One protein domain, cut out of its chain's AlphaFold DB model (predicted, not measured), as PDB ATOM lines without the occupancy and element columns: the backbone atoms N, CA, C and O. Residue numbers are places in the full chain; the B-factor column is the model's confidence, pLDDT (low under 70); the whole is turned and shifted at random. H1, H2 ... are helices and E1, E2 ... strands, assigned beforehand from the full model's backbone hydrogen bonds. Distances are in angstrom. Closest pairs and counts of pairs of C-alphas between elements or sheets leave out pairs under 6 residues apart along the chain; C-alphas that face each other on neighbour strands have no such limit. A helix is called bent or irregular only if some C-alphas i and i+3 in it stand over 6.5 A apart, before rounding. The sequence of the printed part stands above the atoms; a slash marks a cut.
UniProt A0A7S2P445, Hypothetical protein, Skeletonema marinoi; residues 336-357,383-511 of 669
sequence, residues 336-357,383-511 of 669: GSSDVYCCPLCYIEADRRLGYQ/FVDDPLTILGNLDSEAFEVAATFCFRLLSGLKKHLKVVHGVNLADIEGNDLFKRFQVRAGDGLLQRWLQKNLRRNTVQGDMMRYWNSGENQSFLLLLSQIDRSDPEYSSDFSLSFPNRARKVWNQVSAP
ATOM      1  N   GLY A 336      67.326  47.133 -14.381       56.69
ATOM      2  CA  GLY A 336      65.865  47.288 -14.328       56.69
ATOM      3  C   GLY A 336      65.348  48.532 -13.593       56.69
ATOM      4  O   GLY A 336      64.150  48.601 -13.324       56.69
ATOM      5  N   SER A 337      66.219  49.471 -13.205       57.38
ATOM      6  CA  SER A 337      65.848  50.610 -12.344       57.38
ATOM      7  C   SER A 337      66.468  51.966 -12.710       57.38
ATOM      8  O   SER A 337      66.130  52.969 -12.080       57.38
ATOM      9  N   SER A 338      67.366  52.020 -13.701       72.31
ATOM     10  CA  SER A 338      68.127  53.224 -14.057       72.31
ATOM     11  C   SER A 338      67.821  53.709 -15.478       72.31
ATOM     12  O   SER A 338      68.551  53.447 -16.433       72.31
ATOM     13  N   ASP A 339      66.731  54.465 -15.593       85.19
ATOM     14  CA  ASP A 339      66.395  55.223 -16.797       85.19
ATOM     15  C   ASP A 339      67.471  56.295 -17.062       85.19
ATOM     16  O   ASP A 339      67.716  57.159 -16.218       85.19
ATOM     17  N   VAL A 340      68.109  56.255 -18.236       91.25
ATOM     18  CA  VAL A 340      69.092  57.265 -18.677       91.25
ATOM     19  C   VAL A 340      68.488  58.093 -19.806       91.25
ATOM     20  O   VAL A 340      68.008  57.537 -20.790       91.25
ATOM     21  N   TYR A 341      68.536  59.419 -19.685       93.25
ATOM     22  CA  TYR A 341      68.027  60.373 -20.672       93.25
ATOM     23  C   TYR A 341      69.158  61.277 -21.158       93.25
ATOM     24  O   TYR A 341      69.736  62.011 -20.356       93.25
ATOM     25  N   CYS A 342      69.455  61.269 -22.454       94.69
ATOM     26  CA  CYS A 342      70.491  62.130 -23.028       94.69
ATOM     27  C   CYS A 342      69.897  63.409 -23.626       94.69
ATOM     28  O   CYS A 342      68.739  63.444 -24.046       94.69
ATOM     29  N   CYS A 343      70.681  64.489 -23.648       95.69
ATOM     30  CA  CYS A 343      70.272  65.746 -24.266       95.69
ATOM     31  C   CYS A 343      70.030  65.556 -25.771       95.69
ATOM     32  O   CYS A 343      70.988  65.227 -26.468       95.69
ATOM     33  N   PRO A 344      68.816  65.824 -26.303       94.56
ATOM     34  CA  PRO A 344      68.533  65.667 -27.731       94.56
ATOM     35  C   PRO A 344      69.504  66.436 -28.631       94.56
ATOM     36  O   PRO A 344      69.891  65.952 -29.686       94.56
ATOM     37  N   LEU A 345      69.933  67.623 -28.190       95.31
ATOM     38  CA  LEU A 345      70.804  68.513 -28.957       95.31
ATOM     39  C   LEU A 345      72.254  68.020 -28.988       95.31
ATOM     40  O   LEU A 345      72.853  67.970 -30.057       95.31
ATOM     41  N   CYS A 346      72.792  67.601 -27.840       96.00
ATOM     42  CA  CYS A 346      74.117  66.982 -27.762       96.00
ATOM     43  C   CYS A 346      74.155  65.627 -28.470       96.00
ATOM     44  O   CYS A 346      75.128  65.328 -29.151       96.00
ATOM     45  N   TYR A 347      73.087  64.834 -28.348       94.44
ATOM     46  CA  TYR A 347      72.981  63.530 -28.992       94.44
ATOM     47  C   TYR A 347      72.965  63.643 -30.522       94.44
ATOM     48  O   TYR A 347      73.685  62.911 -31.188       94.44
ATOM     49  N   ILE A 348      72.208  64.590 -31.089       92.25
ATOM     50  CA  ILE A 348      72.175  64.792 -32.547       92.25
ATOM     51  C   ILE A 348      73.487  65.386 -33.072       92.25
ATOM     52  O   ILE A 348      73.918  65.010 -34.153       92.25
ATOM     53  N   GLU A 349      74.169  66.268 -32.332       93.75
ATOM     54  CA  GLU A 349      75.515  66.711 -32.737       93.75
ATOM     55  C   GLU A 349      76.561  65.583 -32.608       93.75
ATOM     56  O   GLU A 349      77.506  65.559 -33.390       93.75
ATOM     57  N   ALA A 350      76.386  64.623 -31.691       93.62
ATOM     58  CA  ALA A 350      77.231  63.427 -31.594       93.62
ATOM     59  C   ALA A 350      77.015  62.467 -32.777       93.62
ATOM     60  O   ALA A 350      77.971  62.113 -33.462       93.62
ATOM     61  N   ASP A 351      75.757  62.122 -33.062       91.38
ATOM     62  CA  ASP A 351      75.314  61.325 -34.218       91.38
ATOM     63  C   ASP A 351      75.839  61.927 -35.535       91.38
ATOM     64  O   ASP A 351      76.464  61.252 -36.353       91.38
ATOM     65  N   ARG A 352      75.717  63.252 -35.678       89.62
ATOM     66  CA  ARG A 352      76.254  64.014 -36.810       89.62
ATOM     67  C   ARG A 352      77.783  63.933 -36.914       89.62
ATOM     68  O   ARG A 352      78.288  63.775 -38.018       89.62
ATOM     69  N   ARG A 353      78.529  64.026 -35.806       89.31
ATOM     70  CA  ARG A 353      80.005  63.904 -35.811       89.31
ATOM     71  C   ARG A 353      80.499  62.486 -36.093       89.31
ATOM     72  O   ARG A 353      81.625  62.339 -36.555       89.31
ATOM     73  N   LEU A 354      79.679  61.465 -35.841       87.94
ATOM     74  CA  LEU A 354      79.972  60.097 -36.265       87.94
ATOM     75  C   LEU A 354      79.747  59.919 -37.774       87.94
ATOM     76  O   LEU A 354      80.601  59.361 -38.454       87.94
ATOM     77  N   GLY A 355      78.621  60.409 -38.300       75.56
ATOM     78  CA  GLY A 355      78.271  60.250 -39.717       75.56
ATOM     79  C   GLY A 355      79.097  61.088 -40.702       75.56
ATOM     80  O   GLY A 355      79.062  60.804 -41.896       75.56
ATOM     81  N   TYR A 356      79.823  62.109 -40.230       59.66
ATOM     82  CA  TYR A 356      80.471  63.112 -41.081       59.66
ATOM     83  C   TYR A 356      81.914  63.424 -40.655       59.66
ATOM     84  O   TYR A 356      82.182  64.472 -40.069       59.66
ATOM     85  N   GLN A 357      82.858  62.540 -41.001       54.75
ATOM     86  CA  GLN A 357      84.286  62.901 -41.050       54.75
ATOM     87  C   GLN A 357      84.713  63.493 -42.410       54.75
ATOM     88  O   GLN A 357      85.694  64.230 -42.443       54.75
ATOM     89  N   PHE A 383      67.800  57.155 -36.409       68.44
ATOM     90  CA  PHE A 383      69.146  56.819 -35.932       68.44
ATOM     91  C   PHE A 383      69.521  55.400 -36.370       68.44
ATOM     92  O   PHE A 383      68.890  54.428 -35.937       68.44
ATOM     93  N   VAL A 384      70.491  55.314 -37.283       71.31
ATOM     94  CA  VAL A 384      70.883  54.067 -37.948       71.31
ATOM     95  C   VAL A 384      71.662  53.178 -36.985       71.31
ATOM     96  O   VAL A 384      71.503  51.956 -37.016       71.31
ATOM     97  N   ASP A 385      72.472  53.783 -36.120       80.31
ATOM     98  CA  ASP A 385      73.404  53.099 -35.230       80.31
ATOM     99  C   ASP A 385      72.966  53.133 -33.762       80.31
ATOM    100  O   ASP A 385      72.021  53.829 -33.378       80.31
ATOM    101  N   ASP A 386      73.596  52.284 -32.946       81.19
ATOM    102  CA  ASP A 386      73.226  52.160 -31.538       81.19
ATOM    103  C   ASP A 386      73.670  53.409 -30.753       81.19
ATOM    104  O   ASP A 386      74.800  53.878 -30.934       81.19
ATOM    105  N   PRO A 387      72.836  53.946 -29.843       85.75
ATOM    106  CA  PRO A 387      73.202  55.114 -29.053       85.75
ATOM    107  C   PRO A 387      74.476  54.954 -28.224       85.75
ATOM    108  O   PRO A 387      75.111  55.962 -27.939       85.75
ATOM    109  N   LEU A 388      74.889  53.741 -27.844       88.81
ATOM    110  CA  LEU A 388      76.160  53.537 -27.141       88.81
ATOM    111  C   LEU A 388      77.359  53.632 -28.090       88.81
ATOM    112  O   LEU A 388      78.387  54.165 -27.688       88.81
ATOM    113  N   THR A 389      77.212  53.224 -29.354       89.00
ATOM    114  CA  THR A 389      78.204  53.483 -30.409       89.00
ATOM    115  C   THR A 389      78.326  54.988 -30.671       89.00
ATOM    116  O   THR A 389      79.425  55.533 -30.641       89.00
ATOM    117  N   ILE A 390      77.199  55.688 -30.838       91.00
ATOM    118  CA  ILE A 390      77.167  57.145 -31.067       91.00
ATOM    119  C   ILE A 390      77.765  57.926 -29.884       91.00
ATOM    120  O   ILE A 390      78.528  58.868 -30.090       91.00
ATOM    121  N   LEU A 391      77.453  57.533 -28.644       93.62
ATOM    122  CA  LEU A 391      77.978  58.186 -27.441       93.62
ATOM    123  C   LEU A 391      79.449  57.839 -27.163       93.62
ATOM    124  O   LEU A 391      80.180  58.712 -26.711       93.62
ATOM    125  N   GLY A 392      79.886  56.605 -27.436       93.50
ATOM    126  CA  GLY A 392      81.269  56.162 -27.217       93.50
ATOM    127  C   GLY A 392      82.249  56.715 -28.254       93.50
ATOM    128  O   GLY A 392      83.389  57.035 -27.924       93.50
ATOM    129  N   ASN A 393      81.800  56.934 -29.492       94.00
ATOM    130  CA  ASN A 393      82.631  57.517 -30.551       94.00
ATOM    131  C   ASN A 393      82.988  59.001 -30.323       94.00
ATOM    132  O   ASN A 393      83.797  59.549 -31.070       94.00
ATOM    133  N   LEU A 394      82.445  59.651 -29.285       93.62
ATOM    134  CA  LEU A 394      82.846  61.002 -28.872       93.62
ATOM    135  C   LEU A 394      84.224  61.062 -28.201       93.62
ATOM    136  O   LEU A 394      84.884  62.096 -28.274       93.62
ATOM    137  N   ASP A 395      84.622  59.995 -27.505       94.06
ATOM    138  CA  ASP A 395      85.783  59.981 -26.607       94.06
ATOM    139  C   ASP A 395      86.472  58.605 -26.523       94.06
ATOM    140  O   ASP A 395      87.101  58.270 -25.520       94.06
ATOM    141  N   SER A 396      86.384  57.818 -27.602       93.75
ATOM    142  CA  SER A 396      86.995  56.484 -27.718       93.75
ATOM    143  C   SER A 396      86.543  55.516 -26.615       93.75
ATOM    144  O   SER A 396      87.357  54.865 -25.966       93.75
ATOM    145  N   GLU A 397      85.223  55.426 -26.434       92.75
ATOM    146  CA  GLU A 397      84.525  54.550 -25.480       92.75
ATOM    147  C   GLU A 397      84.782  54.871 -23.993       92.75
ATOM    148  O   GLU A 397      84.435  54.077 -23.118       92.75
ATOM    149  N   ALA A 398      85.323  56.052 -23.672       94.81
ATOM    150  CA  ALA A 398      85.507  56.501 -22.289       94.81
ATOM    151  C   ALA A 398      84.194  56.972 -21.625       94.81
ATOM    152  O   ALA A 398      84.060  56.901 -20.399       94.81
ATOM    153  N   PHE A 399      83.229  57.440 -22.425       95.12
ATOM    154  CA  PHE A 399      81.926  58.001 -22.037       95.12
ATOM    155  C   PHE A 399      81.982  59.213 -21.083       95.12
ATOM    156  O   PHE A 399      80.970  59.571 -20.474       95.12
ATOM    157  N   GLU A 400      83.128  59.884 -20.967       95.00
ATOM    158  CA  GLU A 400      83.315  61.095 -20.159       95.00
ATOM    159  C   GLU A 400      82.546  62.287 -20.745       95.00
ATOM    160  O   GLU A 400      81.802  62.967 -20.035       95.00
ATOM    161  N   VAL A 401      82.646  62.504 -22.059       95.62
ATOM    162  CA  VAL A 401      81.920  63.556 -22.781       95.62
ATOM    163  C   VAL A 401      80.425  63.242 -22.780       95.62
ATOM    164  O   VAL A 401      79.614  64.117 -22.460       95.62
ATOM    165  N   ALA A 402      80.062  61.987 -23.060       95.94
ATOM    166  CA  ALA A 402      78.683  61.503 -23.044       95.94
ATOM    167  C   ALA A 402      77.999  61.713 -21.679       95.94
ATOM    168  O   ALA A 402      76.866  62.199 -21.618       95.94
ATOM    169  N   ALA A 403      78.692  61.413 -20.575       95.81
ATOM    170  CA  ALA A 403      78.167  61.589 -19.224       95.81
ATOM    171  C   ALA A 403      77.736  63.036 -18.935       95.81
ATOM    172  O   ALA A 403      76.683  63.249 -18.336       95.81
ATOM    173  N   THR A 404      78.466  64.041 -19.440       95.81
ATOM    174  CA  THR A 404      78.140  65.460 -19.188       95.81
ATOM    175  C   THR A 404      76.787  65.927 -19.742       95.81
ATOM    176  O   THR A 404      76.312  66.995 -19.351       95.81
ATOM    177  N   PHE A 405      76.146  65.156 -20.629       95.75
ATOM    178  CA  PHE A 405      74.819  65.467 -21.173       95.75
ATOM    179  C   PHE A 405      73.805  64.311 -21.087       95.75
ATOM    180  O   PHE A 405      72.713  64.416 -21.657       95.75
ATOM    181  N   CYS A 406      74.122  63.242 -20.353       95.31
ATOM    182  CA  CYS A 406      73.235  62.106 -20.100       95.31
ATOM    183  C   CYS A 406      72.905  61.994 -18.603       95.31
ATOM    184  O   CYS A 406      73.769  62.085 -17.741       95.31
ATOM    185  N   PHE A 407      71.624  61.813 -18.271       94.44
ATOM    186  CA  PHE A 407      71.114  62.028 -16.916       94.44
ATOM    187  C   PHE A 407      70.214  60.886 -16.449       94.44
ATOM    188  O   PHE A 407      69.294  60.486 -17.156       94.44
ATOM    189  N   ARG A 408      70.385  60.449 -15.194       92.12
ATOM    190  CA  ARG A 408      69.521  59.440 -14.540       92.12
ATOM    191  C   ARG A 408      68.111  59.944 -14.188       92.12
ATOM    192  O   ARG A 408      67.301  59.208 -13.638       92.12
ATOM    193  N   LEU A 409      67.834  61.231 -14.419       92.12
ATOM    194  CA  LEU A 409      66.572  61.895 -14.086       92.12
ATOM    195  C   LEU A 409      66.230  62.958 -15.135       92.12
ATOM    196  O   LEU A 409      67.055  63.818 -15.452       92.12
ATOM    197  N   LEU A 410      64.966  62.992 -15.568       91.94
ATOM    198  CA  LEU A 410      64.427  64.032 -16.460       91.94
ATOM    199  C   LEU A 410      64.621  65.462 -15.930       91.94
ATOM    200  O   LEU A 410      64.702  66.401 -16.717       91.94
ATOM    201  N   SER A 411      64.709  65.657 -14.611       93.88
ATOM    202  CA  SER A 411      65.008  66.961 -14.005       93.88
ATOM    203  C   SER A 411      66.431  67.446 -14.312       93.88
ATOM    204  O   SER A 411      66.615  68.644 -14.527       93.88
ATOM    205  N   GLY A 412      67.410  66.539 -14.391       94.00
ATOM    206  CA  GLY A 412      68.781  66.840 -14.817       94.00
ATOM    207  C   GLY A 412      68.820  67.278 -16.279       94.00
ATOM    208  O   GLY A 412      69.271  68.380 -16.579       94.00
ATOM    209  N   LEU A 413      68.199  66.492 -17.164       94.75
ATOM    210  CA  LEU A 413      68.061  66.826 -18.584       94.75
ATOM    211  C   LEU A 413      67.345  68.175 -18.807       94.75
ATOM    212  O   LEU A 413      67.831  69.028 -19.551       94.75
ATOM    213  N   LYS A 414      66.219  68.418 -18.122       95.19
ATOM    214  CA  LYS A 414      65.511  69.708 -18.195       95.19
ATOM    215  C   LYS A 414      66.364  70.875 -17.661       95.19
ATOM    216  O   LYS A 414      66.278  71.973 -18.208       95.19
ATOM    217  N   LYS A 415      67.209  70.665 -16.638       95.00
ATOM    218  CA  LYS A 415      68.185  71.672 -16.172       95.00
ATOM    219  C   LYS A 415      69.236  71.948 -17.255       95.00
ATOM    220  O   LYS A 415      69.448  73.112 -17.579       95.00
ATOM    221  N   HIS A 416      69.837  70.909 -17.838       95.19
ATOM    222  CA  HIS A 416      70.859  71.012 -18.891       95.19
ATOM    223  C   HIS A 416      70.357  71.780 -20.117       95.19
ATOM    224  O   HIS A 416      70.943  72.796 -20.477       95.19
ATOM    225  N   LEU A 417      69.217  71.380 -20.695       95.12
ATOM    226  CA  LEU A 417      68.607  72.069 -21.844       95.12
ATOM    227  C   LEU A 417      68.390  73.569 -21.582       95.12
ATOM    228  O   LEU A 417      68.694  74.403 -22.435       95.12
ATOM    229  N   LYS A 418      67.914  73.921 -20.382       95.12
ATOM    230  CA  LYS A 418      67.656  75.312 -19.995       95.12
ATOM    231  C   LYS A 418      68.933  76.121 -19.733       95.12
ATOM    232  O   LYS A 418      68.963  77.302 -20.065       95.12
ATOM    233  N   VAL A 419      69.950  75.523 -19.109       94.25
ATOM    234  CA  VAL A 419      71.184  76.218 -18.696       94.25
ATOM    235  C   VAL A 419      72.200  76.303 -19.834       94.25
ATOM    236  O   VAL A 419      72.739  77.376 -20.076       94.25
ATOM    237  N   VAL A 420      72.438  75.195 -20.539       94.62
ATOM    238  CA  VAL A 420      73.518  75.062 -21.531       94.62
ATOM    239  C   VAL A 420      73.068  75.526 -22.917       94.62
ATOM    240  O   VAL A 420      73.782  76.265 -23.587       94.62
ATOM    241  N   HIS A 421      71.853  75.158 -23.335       94.75
ATOM    242  CA  HIS A 421      71.323  75.511 -24.660       94.75
ATOM    243  C   HIS A 421      70.322  76.683 -24.640       94.75
ATOM    244  O   HIS A 421      69.852  77.109 -25.693       94.75
ATOM    245  N   GLY A 422      69.984  77.220 -23.459       94.12
ATOM    246  CA  GLY A 422      69.048  78.344 -23.308       94.12
ATOM    247  C   GLY A 422      67.597  78.027 -23.695       94.12
ATOM    248  O   GLY A 422      66.820  78.940 -23.971       94.12
ATOM    249  N   VAL A 423      67.229  76.745 -23.753       94.44
ATOM    250  CA  VAL A 423      65.948  76.270 -24.291       94.44
ATOM    251  C   VAL A 423      64.782  76.566 -23.339       94.44
ATOM    252  O   VAL A 423      64.837  76.251 -22.145       94.44
ATOM    253  N   ASN A 424      63.685  77.111 -23.880       93.56
ATOM    254  CA  ASN A 424      62.401  77.150 -23.180       93.56
ATOM    255  C   ASN A 424      61.718  75.776 -23.248       93.56
ATOM    256  O   ASN A 424      61.650  75.156 -24.305       93.56
ATOM    257  N   LEU A 425      61.202  75.307 -22.112       93.19
ATOM    258  CA  LEU A 425      60.611  73.970 -21.979       93.19
ATOM    259  C   LEU A 425      59.092  73.991 -21.759       93.19
ATOM    260  O   LEU A 425      58.475  72.928 -21.762       93.19
ATOM    261  N   ALA A 426      58.489  75.175 -21.588       92.12
ATOM    262  CA  ALA A 426      57.040  75.317 -21.416       92.12
ATOM    263  C   ALA A 426      56.264  74.788 -22.637       92.12
ATOM    264  O   ALA A 426      55.252  74.104 -22.496       92.12
ATOM    265  N   ASP A 427      56.800  75.028 -23.834       82.31
ATOM    266  CA  ASP A 427      56.151  74.739 -25.120       82.31
ATOM    267  C   ASP A 427      56.050  73.224 -25.419       82.31
ATOM    268  O   ASP A 427      55.288  72.803 -26.289       82.31
ATOM    269  N   ILE A 428      56.783  72.397 -24.657       83.50
ATOM    270  CA  ILE A 428      56.829  70.925 -24.756       83.50
ATOM    271  C   ILE A 428      56.395  70.267 -23.423       83.50
ATOM    272  O   ILE A 428      56.582  69.069 -23.195       83.50
ATOM    273  N   GLU A 429      55.783  71.021 -22.502       79.31
ATOM    274  CA  GLU A 429      55.297  70.455 -21.241       79.31
ATOM    275  C   GLU A 429      54.144  69.466 -21.495       79.31
ATOM    276  O   GLU A 429      53.055  69.831 -21.951       79.31
ATOM    277  N   GLY A 430      54.411  68.189 -21.207       78.06
ATOM    278  CA  GLY A 430      53.496  67.068 -21.422       78.06
ATOM    279  C   GLY A 430      53.753  66.233 -22.682       78.06
ATOM    280  O   GLY A 430      52.956  65.338 -22.933       78.06
ATOM    281  N   ASN A 431      54.817  66.490 -23.461       75.25
ATOM    282  CA  ASN A 431      55.095  65.715 -24.678       75.25
ATOM    283  C   ASN A 431      56.167  64.617 -24.515       75.25
ATOM    284  O   ASN A 431      57.085  64.715 -23.697       75.25
ATOM    285  N   ASP A 432      56.064  63.587 -25.356       84.69
ATOM    286  CA  ASP A 432      56.839  62.341 -25.306       84.69
ATOM    287  C   ASP A 432      58.241  62.438 -25.933       84.69
ATOM    288  O   ASP A 432      58.970  61.446 -25.956       84.69
ATOM    289  N   LEU A 433      58.662  63.633 -26.366       88.19
ATOM    290  CA  LEU A 433      60.004  63.918 -26.891       88.19
ATOM    291  C   LEU A 433      61.119  63.294 -26.033       88.19
ATOM    292  O   LEU A 433      62.000  62.614 -26.551       88.19
ATOM    293  N   PHE A 434      61.058  63.467 -24.710       89.88
ATOM    294  CA  PHE A 434      62.096  62.965 -23.802       89.88
ATOM    295  C   PHE A 434      62.170  61.430 -23.726       89.88
ATOM    296  O   PHE A 434      63.215  60.904 -23.359       89.88
ATOM    297  N   LYS A 435      61.106  60.709 -24.115       87.00
ATOM    298  CA  LYS A 435      61.112  59.239 -24.224       87.00
ATOM    299  C   LYS A 435      61.825  58.749 -25.490       87.00
ATOM    300  O   LYS A 435      62.292  57.618 -25.504       87.00
ATOM    301  N   ARG A 436      61.934  59.571 -26.549       84.75
ATOM    302  CA  ARG A 436      62.727  59.218 -27.750       84.75
ATOM    303  C   ARG A 436      64.234  59.244 -27.482       84.75
ATOM    304  O   ARG A 436      64.953  58.442 -28.059       84.75
ATOM    305  N   PHE A 437      64.693  60.123 -26.589       89.06
ATOM    306  CA  PHE A 437      66.108  60.277 -26.209       89.06
ATOM    307  C   PHE A 437      66.443  59.566 -24.885       89.06
ATOM    308  O   PHE A 437      67.333  59.969 -24.133       89.06
ATOM    309  N   GLN A 438      65.695  58.501 -24.592       89.25
ATOM    310  CA  GLN A 438      65.852  57.669 -23.412       89.25
ATOM    311  C   GLN A 438      66.671  56.414 -23.757       89.25
ATOM    312  O   GLN A 438      66.186  55.502 -24.424       89.25
ATOM    313  N   VAL A 439      67.914  56.365 -23.275       83.69
ATOM    314  CA  VAL A 439      68.909  55.321 -23.576       83.69
ATOM    315  C   VAL A 439      68.599  53.982 -22.888       83.69
ATOM    316  O   VAL A 439      69.102  52.952 -23.322       83.69
ATOM    317  N   ARG A 440      67.720  53.939 -21.872       73.88
ATOM    318  CA  ARG A 440      67.063  52.698 -21.394       73.88
ATOM    319  C   ARG A 440      65.793  52.987 -20.579       73.88
ATOM    320  O   ARG A 440      65.683  54.038 -19.952       73.88
ATOM    321  N   ALA A 441      64.851  52.038 -20.639       50.91
ATOM    322  CA  ALA A 441      63.661  51.889 -19.775       50.91
ATOM    323  C   ALA A 441      62.959  50.549 -20.050       50.91
ATOM    324  O   ALA A 441      62.673  49.757 -19.158       50.91
ATOM    325  N   GLY A 442      62.677  50.313 -21.334       51.09
ATOM    326  CA  GLY A 442      61.825  49.230 -21.822       51.09
ATOM    327  C   GLY A 442      62.171  48.853 -23.256       51.09
ATOM    328  O   GLY A 442      61.291  48.762 -24.102       51.09
ATOM    329  N   ASP A 443      63.469  48.679 -23.510       58.00
ATOM    330  CA  ASP A 443      63.994  48.026 -24.711       58.00
ATOM    331  C   ASP A 443      63.646  48.686 -26.067       58.00
ATOM    332  O   ASP A 443      63.442  48.016 -27.067       58.00
ATOM    333  N   GLY A 444      63.617  50.021 -26.149       56.59
ATOM    334  CA  GLY A 444      63.472  50.712 -27.443       56.59
ATOM    335  C   GLY A 444      64.698  50.600 -28.367       56.59
ATOM    336  O   GLY A 444      64.588  50.872 -29.560       56.59
ATOM    337  N   LEU A 445      65.861  50.217 -27.823       58.19
ATOM    338  CA  LEU A 445      67.156  50.242 -28.513       58.19
ATOM    339  C   LEU A 445      67.709  48.849 -28.801       58.19
ATOM    340  O   LEU A 445      68.048  48.583 -29.948       58.19
ATOM    341  N   LEU A 446      67.677  47.924 -27.837       63.53
ATOM    342  CA  LEU A 446      67.956  46.518 -28.126       63.53
ATOM    343  C   LEU A 446      66.863  45.949 -29.062       63.53
ATOM    344  O   LEU A 446      67.219  45.230 -29.988       63.53
ATOM    345  N   GLN A 447      65.593  46.382 -29.007       64.19
ATOM    346  CA  GLN A 447      64.632  46.090 -30.093       64.19
ATOM    347  C   GLN A 447      65.050  46.671 -31.452       64.19
ATOM    348  O   GLN A 447      64.885  45.976 -32.451       64.19
ATOM    349  N   ARG A 448      65.599  47.894 -31.534       67.69
ATOM    350  CA  ARG A 448      66.106  48.453 -32.807       67.69
ATOM    351  C   ARG A 448      67.320  47.678 -33.323       67.69
ATOM    352  O   ARG A 448      67.349  47.331 -34.499       67.69
ATOM    353  N   TRP A 449      68.271  47.338 -32.456       69.94
ATOM    354  CA  TRP A 449      69.440  46.506 -32.762       69.94
ATOM    355  C   TRP A 449      69.017  45.107 -33.242       69.94
ATOM    356  O   TRP A 449      69.444  44.651 -34.303       69.94
ATOM    357  N   LEU A 450      68.082  44.460 -32.536       69.38
ATOM    358  CA  LEU A 450      67.492  43.172 -32.919       69.38
ATOM    359  C   LEU A 450      66.736  43.268 -34.257       69.38
ATOM    360  O   LEU A 450      66.843  42.369 -35.090       69.38
ATOM    361  N   GLN A 451      66.002  44.357 -34.504       73.44
ATOM    362  CA  GLN A 451      65.328  44.611 -35.783       73.44
ATOM    363  C   GLN A 451      66.332  44.838 -36.926       73.44
ATOM    364  O   GLN A 451      66.155  44.257 -37.996       73.44
ATOM    365  N   LYS A 452      67.409  45.608 -36.710       73.62
ATOM    366  CA  LYS A 452      68.480  45.859 -37.695       73.62
ATOM    367  C   LYS A 452      69.197  44.558 -38.077       73.62
ATOM    368  O   LYS A 452      69.332  44.263 -39.269       73.62
ATOM    369  N   ASN A 453      69.584  43.767 -37.072       69.75
ATOM    370  CA  ASN A 453      70.479  42.618 -37.227       69.75
ATOM    371  C   ASN A 453      69.760  41.290 -37.524       69.75
ATOM    372  O   ASN A 453      70.277  40.496 -38.306       69.75
ATOM    373  N   LEU A 454      68.566  41.037 -36.967       76.00
ATOM    374  CA  LEU A 454      67.822  39.782 -37.195       76.00
ATOM    375  C   LEU A 454      66.602  39.925 -38.119       76.00
ATOM    376  O   LEU A 454      66.073  38.916 -38.591       76.00
ATOM    377  N   ARG A 455      66.165  41.159 -38.408       66.75
ATOM    378  CA  ARG A 455      65.164  41.580 -39.417       66.75
ATOM    379  C   ARG A 455      63.753  40.970 -39.386       66.75
ATOM    380  O   ARG A 455      62.857  41.593 -39.951       66.75
ATOM    381  N   ARG A 456      63.508  39.789 -38.796       63.62
ATOM    382  CA  ARG A 456      62.184  39.119 -38.799       63.62
ATOM    383  C   ARG A 456      61.804  38.318 -37.550       63.62
ATOM    384  O   ARG A 456      60.612  38.179 -37.316       63.62
ATOM    385  N   ASN A 457      62.748  37.791 -36.766       69.00
ATOM    386  CA  ASN A 457      62.448  37.061 -35.525       69.00
ATOM    387  C   ASN A 457      63.522  37.339 -34.471       69.00
ATOM    388  O   ASN A 457      64.706  37.270 -34.781       69.00
ATOM    389  N   THR A 458      63.103  37.592 -33.233       66.50
ATOM    390  CA  THR A 458      63.992  37.792 -32.081       66.50
ATOM    391  C   THR A 458      63.880  36.594 -31.145       66.50
ATOM    392  O   THR A 458      62.800  36.331 -30.609       66.50
ATOM    393  N   VAL A 459      64.965  35.850 -30.945       76.06
ATOM    394  CA  VAL A 459      65.012  34.694 -30.045       76.06
ATOM    395  C   VAL A 459      65.557  35.140 -28.686       76.06
ATOM    396  O   VAL A 459      66.364  36.060 -28.583       76.06
ATOM    397  N   GLN A 460      65.154  34.464 -27.607       66.25
ATOM    398  CA  GLN A 460      65.644  34.750 -26.249       66.25
ATOM    399  C   GLN A 460      67.185  34.689 -26.130       66.25
ATOM    400  O   GLN A 460      67.770  35.360 -25.283       66.25
ATOM    401  N   GLY A 461      67.851  33.914 -26.996       74.69
ATOM    402  CA  GLY A 461      69.311  33.852 -27.072       74.69
ATOM    403  C   GLY A 461      69.973  35.121 -27.625       74.69
ATOM    404  O   GLY A 461      71.136  35.361 -27.320       74.69
ATOM    405  N   ASP A 462      69.259  35.954 -28.380       70.50
ATOM    406  CA  ASP A 462      69.836  37.137 -29.033       70.50
ATOM    407  C   ASP A 462      69.946  38.321 -28.063       70.50
ATOM    408  O   ASP A 462      70.926  39.061 -28.093       70.50
ATOM    409  N   MET A 463      69.009  38.423 -27.111       69.19
ATOM    410  CA  MET A 463      69.143  39.313 -25.950       69.19
ATOM    411  C   MET A 463      70.359  38.928 -25.096       69.19
ATOM    412  O   MET A 463      71.121  39.794 -24.678       69.19
ATOM    413  N   MET A 464      70.574  37.622 -24.879       69.69
ATOM    414  CA  MET A 464      71.757  37.120 -24.171       69.69
ATOM    415  C   MET A 464      73.054  37.360 -24.954       69.69
ATOM    416  O   MET A 464      74.085  37.584 -24.332       69.69
ATOM    417  N   ARG A 465      73.021  37.358 -26.296       74.38
ATOM    418  CA  ARG A 465      74.172  37.766 -27.118       74.38
ATOM    419  C   ARG A 465      74.518  39.231 -26.868       74.38
ATOM    420  O   ARG A 465      75.603  39.464 -26.363       74.38
ATOM    421  N   TYR A 466      73.587  40.165 -27.082       70.81
ATOM    422  CA  TYR A 466      73.793  41.610 -26.851       70.81
ATOM    423  C   TYR A 466      74.202  41.968 -25.403       70.81
ATOM    424  O   TYR A 466      74.855  42.978 -25.156       70.81
ATOM    425  N   TRP A 467      73.843  41.152 -24.405       70.00
ATOM    426  CA  TRP A 467      74.341  41.342 -23.033       70.00
ATOM    427  C   TRP A 467      75.765  40.818 -22.813       70.00
ATOM    428  O   TRP A 467      76.460  41.333 -21.937       70.00
ATOM    429  N   ASN A 468      76.204  39.843 -23.611       71.31
ATOM    430  CA  ASN A 468      77.511  39.195 -23.508       71.31
ATOM    431  C   ASN A 468      78.554  39.739 -24.508       71.31
ATOM    432  O   ASN A 468      79.740  39.511 -24.293       71.31
ATOM    433  N   SER A 469      78.155  40.436 -25.581       71.81
ATOM    434  CA  SER A 469      79.061  40.971 -26.616       71.81
ATOM    435  C   SER A 469      79.732  42.308 -26.270       71.81
ATOM    436  O   SER A 469      80.574  42.772 -27.031       71.81
ATOM    437  N   GLY A 470      79.440  42.878 -25.096       69.38
ATOM    438  CA  GLY A 470      80.141  44.043 -24.544       69.38
ATOM    439  C   GLY A 470      79.303  45.319 -24.465       69.38
ATOM    440  O   GLY A 470      79.560  46.146 -23.597       69.38
ATOM    441  N   GLU A 471      78.221  45.453 -25.236       71.25
ATOM    442  CA  GLU A 471      77.384  46.666 -25.258       71.25
ATOM    443  C   GLU A 471      76.771  46.986 -23.879       71.25
ATOM    444  O   GLU A 471      76.540  48.140 -23.511       71.25
ATOM    445  N   ASN A 472      76.540  45.961 -23.053       76.81
ATOM    446  CA  ASN A 472      76.107  46.160 -21.674       76.81
ATOM    447  C   ASN A 472      77.224  46.669 -20.741       76.81
ATOM    448  O   ASN A 472      76.919  47.360 -19.770       76.81
ATOM    449  N   GLN A 473      78.496  46.379 -21.035       82.56
ATOM    450  CA  GLN A 473      79.643  46.961 -20.329       82.56
ATOM    451  C   GLN A 473      79.764  48.453 -20.662       82.56
ATOM    452  O   GLN A 473      79.871  49.257 -19.742       82.56
ATOM    453  N   SER A 474      79.609  48.841 -21.933       87.62
ATOM    454  CA  SER A 474      79.565  50.247 -22.368       87.62
ATOM    455  C   SER A 474      78.463  51.042 -21.650       87.62
ATOM    456  O   SER A 474      78.699  52.144 -21.161       87.62
ATOM    457  N   PHE A 475      77.263  50.463 -21.487       87.31
ATOM    458  CA  PHE A 475      76.186  51.094 -20.708       87.31
ATOM    459  C   PHE A 475      76.513  51.228 -19.210       87.31
ATOM    460  O   PHE A 475      76.185  52.243 -18.595       87.31
ATOM    461  N   LEU A 476      77.150  50.217 -18.604       86.56
ATOM    462  CA  LEU A 476      77.573  50.271 -17.199       86.56
ATOM    463  C   LEU A 476      78.708  51.285 -16.983       86.56
ATOM    464  O   LEU A 476      78.699  51.992 -15.974       86.56
ATOM    465  N   LEU A 477      79.626  51.415 -17.945       90.75
ATOM    466  CA  LEU A 477      80.670  52.434 -17.954       90.75
ATOM    467  C   LEU A 477      80.048  53.834 -18.031       90.75
ATOM    468  O   LEU A 477      80.286  54.629 -17.124       90.75
ATOM    469  N   LEU A 478      79.156  54.092 -18.994       92.50
ATOM    470  CA  LEU A 478      78.391  55.344 -19.087       92.50
ATOM    471  C   LEU A 478      77.643  55.670 -17.780       92.50
ATOM    472  O   LEU A 478      77.724  56.797 -17.302       92.50
ATOM    473  N   LEU A 479      76.962  54.700 -17.154       91.25
ATOM    474  CA  LEU A 479      76.324  54.906 -15.846       91.25
ATOM    475  C   LEU A 479      77.329  55.302 -14.756       91.25
ATOM    476  O   LEU A 479      77.050  56.212 -13.976       91.25
ATOM    477  N   SER A 480      78.491  54.645 -14.709       91.56
ATOM    478  CA  SER A 480      79.544  54.958 -13.738       91.56
ATOM    479  C   SER A 480      80.150  56.347 -13.961       91.56
ATOM    480  O   SER A 480      80.464  57.029 -12.990       91.56
ATOM    481  N   GLN A 481      80.253  56.796 -15.215       94.81
ATOM    482  CA  GLN A 481      80.735  58.133 -15.551       94.81
ATOM    483  C   GLN A 481      79.679  59.194 -15.216       94.81
ATOM    484  O   GLN A 481      80.037  60.211 -14.636       94.81
ATOM    485  N   ILE A 482      78.382  58.942 -15.448       93.62
ATOM    486  CA  ILE A 482      77.287  59.843 -15.025       93.62
ATOM    487  C   ILE A 482      77.245  60.003 -13.494       93.62
ATOM    488  O   ILE A 482      77.006  61.100 -12.992       93.62
ATOM    489  N   ASP A 483      77.495  58.929 -12.738       91.12
ATOM    490  CA  ASP A 483      77.570  58.982 -11.268       91.12
ATOM    491  C   ASP A 483      78.871  59.633 -10.743       91.12
ATOM    492  O   ASP A 483      78.934  60.002  -9.568       91.12
ATOM    493  N   ARG A 484      79.902  59.789 -11.590       91.75
ATOM    494  CA  ARG A 484      81.185  60.447 -11.267       91.75
ATOM    495  C   ARG A 484      81.289  61.881 -11.788       91.75
ATOM    496  O   ARG A 484      82.075  62.651 -11.239       91.75
ATOM    497  N   SER A 485      80.545  62.240 -12.832       89.31
ATOM    498  CA  SER A 485      80.582  63.563 -13.451       89.31
ATOM    499  C   SER A 485      79.922  64.596 -12.543       89.31
ATOM    500  O   SER A 485      78.711  64.540 -12.309       89.31
ATOM    501  N   ASP A 486      80.699  65.562 -12.054       82.06
ATOM    502  CA  ASP A 486      80.132  66.701 -11.339       82.06
ATOM    503  C   ASP A 486      79.412  67.629 -12.342       82.06
ATOM    504  O   ASP A 486      80.039  68.086 -13.302       82.06
ATOM    505  N   PRO A 487      78.112  67.938 -12.159       71.81
ATOM    506  CA  PRO A 487      77.365  68.820 -13.054       71.81
ATOM    507  C   PRO A 487      77.828  70.290 -13.041       71.81
ATOM    508  O   PRO A 487      77.249  71.097 -13.772       71.81
ATOM    509  N   GLU A 488      78.808  70.667 -12.214       77.31
ATOM    510  CA  GLU A 488      79.515  71.950 -12.300       77.31
ATOM    511  C   GLU A 488      80.618  71.942 -13.382       77.31
ATOM    512  O   GLU A 488      80.901  72.983 -13.974       77.31
ATOM    513  N   TYR A 489      81.165  70.771 -13.738       71.75
ATOM    514  CA  TYR A 489      82.170  70.604 -14.797       71.75
ATOM    515  C   TYR A 489      81.518  70.272 -16.155       71.75
ATOM    516  O   TYR A 489      81.605  69.163 -16.684       71.75
ATOM    517  N   SER A 490      80.820  71.254 -16.731       67.44
ATOM    518  CA  SER A 490      80.255  71.131 -18.084       67.44
ATOM    519  C   SER A 490      81.368  70.998 -19.130       67.44
ATOM    520  O   SER A 490      82.275  71.826 -19.172       67.44
ATOM    521  N   SER A 491      81.292  69.977 -19.989       74.38
ATOM    522  CA  SER A 491      82.232  69.815 -21.103       74.38
ATOM    523  C   SER A 491      82.061  70.913 -22.160       74.38
ATOM    524  O   SER A 491      80.939  71.305 -22.502       74.38
ATOM    525  N   ASP A 492      83.175  71.324 -22.774       86.69
ATOM    526  CA  ASP A 492      83.173  72.257 -23.912       86.69
ATOM    527  C   ASP A 492      82.339  71.740 -25.098       86.69
ATOM    528  O   ASP A 492      81.815  72.531 -25.885       86.69
ATOM    529  N   PHE A 493      82.148  70.417 -25.207       94.00
ATOM    530  CA  PHE A 493      81.335  69.782 -26.246       94.00
ATOM    531  C   PHE A 493      79.956  70.435 -26.360       94.00
ATOM    532  O   PHE A 493      79.602  70.934 -27.429       94.00
ATOM    533  N   SER A 494      79.208  70.511 -25.253       91.69
ATOM    534  CA  SER A 494      77.825  71.015 -25.247       91.69
ATOM    535  C   SER A 494      77.719  72.524 -25.519       91.69
ATOM    536  O   SER A 494      76.640  73.016 -25.855       91.69
ATOM    537  N   LEU A 495      78.836  73.250 -25.398       91.69
ATOM    538  CA  LEU A 495      78.964  74.680 -25.681       91.69
ATOM    539  C   LEU A 495      79.511  74.967 -27.092       91.69
ATOM    540  O   LEU A 495      79.435  76.109 -27.540       91.69
ATOM    541  N   SER A 496      80.018  73.958 -27.812       91.44
ATOM    542  CA  SER A 496      80.702  74.135 -29.106       91.44
ATOM    543  C   SER A 496      79.785  74.422 -30.308       91.44
ATOM    544  O   SER A 496      80.274  74.832 -31.357       91.44
ATOM    545  N   PHE A 497      78.462  74.252 -30.183       92.31
ATOM    546  CA  PHE A 497      77.505  74.347 -31.304       92.31
ATOM    547  C   PHE A 497      76.258  75.240 -31.040       92.31
ATOM    548  O   PHE A 497      75.142  74.880 -31.427       92.31
ATOM    549  N   PRO A 498      76.373  76.433 -30.417       87.88
ATOM    550  CA  PRO A 498      75.233  77.165 -29.841       87.88
ATOM    551  C   PRO A 498      74.224  77.702 -30.872       87.88
ATOM    552  O   PRO A 498      73.037  77.824 -30.566       87.88
ATOM    553  N   ASN A 499      74.669  78.009 -32.095       87.56
ATOM    554  CA  ASN A 499      73.787  78.441 -33.186       87.56
ATOM    555  C   ASN A 499      73.012  77.242 -33.759       87.56
ATOM    556  O   ASN A 499      71.779  77.255 -33.816       87.56
ATOM    557  N   ARG A 500      73.741  76.171 -34.101       88.25
ATOM    558  CA  ARG A 500      73.204  74.915 -34.644       88.25
ATOM    559  C   ARG A 500      72.225  74.248 -33.671       88.25
ATOM    560  O   ARG A 500      71.169  73.797 -34.105       88.25
ATOM    561  N   ALA A 501      72.490  74.311 -32.364       90.12
ATOM    562  CA  ALA A 501      71.598  73.832 -31.306       90.12
ATOM    563  C   ALA A 501      70.162  74.383 -31.420       90.12
ATOM    564  O   ALA A 501      69.212  73.651 -31.163       90.12
ATOM    565  N   ARG A 502      69.973  75.640 -31.858       90.75
ATOM    566  CA  ARG A 502      68.632  76.229 -32.058       90.75
ATOM    567  C   ARG A 502      67.942  75.707 -33.321       90.75
ATOM    568  O   ARG A 502      66.747  75.430 -33.285       90.75
ATOM    569  N   LYS A 503      68.690  75.545 -34.421       90.25
ATOM    570  CA  LYS A 503      68.189  74.974 -35.687       90.25
ATOM    571  C   LYS A 503      67.740  73.523 -35.477       90.25
ATOM    572  O   LYS A 503      66.615  73.178 -35.829       90.25
ATOM    573  N   VAL A 504      68.575  72.724 -34.806       90.19
ATOM    574  CA  VAL A 504      68.264  71.342 -34.408       90.19
ATOM    575  C   VAL A 504      67.097  71.301 -33.420       90.19
ATOM    576  O   VAL A 504      66.189  70.501 -33.614       90.19
ATOM    577  N   TRP A 505      67.055  72.180 -32.406       93.25
ATOM    578  CA  TRP A 505      65.930  72.216 -31.462       93.25
ATOM    579  C   TRP A 505      64.598  72.412 -32.172       93.25
ATOM    580  O   TRP A 505      63.702  71.607 -31.956       93.25
ATOM    581  N   ASN A 506      64.493  73.401 -33.061       89.94
ATOM    582  CA  ASN A 506      63.257  73.667 -33.793       89.94
ATOM    583  C   ASN A 506      62.807  72.457 -34.633       89.94
ATOM    584  O   ASN A 506      61.621  72.145 -34.653       89.94
ATOM    585  N   GLN A 507      63.736  71.747 -35.284       88.50
ATOM    586  CA  GLN A 507      63.433  70.529 -36.053       88.50
ATOM    587  C   GLN A 507      62.962  69.376 -35.151       88.50
ATOM    588  O   GLN A 507      61.975  68.709 -35.448       88.50
ATOM    589  N   VAL A 508      63.639  69.166 -34.020       88.88
ATOM    590  CA  VAL A 508      63.334  68.115 -33.036       88.88
ATOM    591  C   VAL A 508      62.038  68.400 -32.274       88.88
ATOM    592  O   VAL A 508      61.315  67.473 -31.905       88.88
ATOM    593  N   SER A 509      61.728  69.675 -32.028       88.88
ATOM    594  CA  SER A 509      60.522  70.102 -31.327       88.88
ATOM    595  C   SER A 509      59.313  70.239 -32.241       88.88
ATOM    596  O   SER A 509      58.211  70.059 -31.741       88.88
ATOM    597  N   ALA A 510      59.456  70.546 -33.536       86.06
ATOM    598  CA  ALA A 510      58.320  70.837 -34.420       86.06
ATOM    599  C   ALA A 510      57.200  69.768 -34.409       86.06
ATOM    600  O   ALA A 510      56.049  70.163 -34.217       86.06
ATOM    601  N   PRO A 511      57.478  68.442 -34.459       82.94
ATOM    602  CA  PRO A 511      56.446  67.394 -34.341       82.94
ATOM    603  C   PRO A 511      55.742  67.329 -32.972       82.94
ATOM    604  O   PRO A 511      54.835  66.525 -32.767       82.94
TER     605      PRO A 511
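What this domain is: This is residues 336 to 357 and 383 to 511 of the 669 residues of the protein "Hypothetical protein" of Skeletonema marinoi (UniProt A0A7S2P445). Short helices gather round a tiny two-stranded sheet, E1 and E2, near the middle; H6 and H7 form a small head at one end of the longest axis, and H8 leads back from it along one side of the body. Toward the other end lie H4, H9 and H10, with H10 crossing the first residues of H1. The 151 printed residues hold ten named helices and two named strands, in the order E1 H1 H2 H3 H4 H5 E2 H6 H7 H8 H9 H10; the sheet is antiparallel and the class is mostly helix. The whole is compact, with a radius of gyration of the C-alphas of 15.5 A and spans of 45 by 35 by 33 A.

Where its parts are: The strands are E1, residues 340 to 342, beginning at C-alpha 340 (69.092, 57.265, -18.677), and E2, residues 438 to 440. The longer helices are H10, residues 498 to 511, 21.6 A, ending at C-alpha 511 (56.446, 67.394, -34.341); H8, residues 471 to 484, 20.0 A; H1, residues 344 to 355, 16.4 A; and H4, residues 410 to 420, 15.2 A. H7 is residues 460 to 468, 13.0 A, and H6 residues 446 to 454, 11.3 A. H2 is residues 387 to 392, H3 400 to 403, H5 433 to 436 and H9 492 to 495. H10 is irregular: C-alphas 508 and 511 are 7.0 A apart.

How they stand to each other: E1 and E2 are antiparallel neighbours at 149 degrees; N 439 and O 340, 2.7 A apart, are within hydrogen-bond range. The closest C-alphas of E1 and H4 are those of Tyr 341 and Leu 410, 6.6 A; of E1 and H5, Tyr 341 and Phe 434, 7.2 A. H1 touches H2, about perpendicular at 73 degrees, closest at C-alphas 351 and 390, 5.6 A. With residues 344 to 348 alone, H1 touches H10, also about perpendicular at 73 degrees, closest at C-alphas 345 and 501, 5.9 A. With residues 471 to 475 alone, H8 touches H2 at a steep tilt of 63 degrees, closest at C-alphas 388 and 474, 6.7 A. With residues 478 to 482 alone, H8 touches H3, closest at C-alphas 403 and 482, 4.6 A. H6 and H7 only just touch, with 3 pairs of C-alphas within 8 A, closest at 450 and 462, 7.6 A. H9 is close to but not clearly touching H1, C-alphas 494 and 346 being 6.0 A apart. Every O i to N i+4 pair is within hydrogen-bond range in H1, H2, H4, H6 and H8, against 4 of 5 in H7 and 7 of 10 in H10; H3, H5 and H9 are too short for such a pair.

The domain as a whole: The C-alphas farthest apart, Arg 456 and Glu 488, are 45.6 A apart. Residues 358 to 382 are not printed, and C-alphas 357 and 383 are 17.1 A apart across the cut. The link from H4 to H5, residues 421 to 432, is long. The mean pLDDT of the printed part is 83.8, with 25 residues under 70, among them 441 to 450.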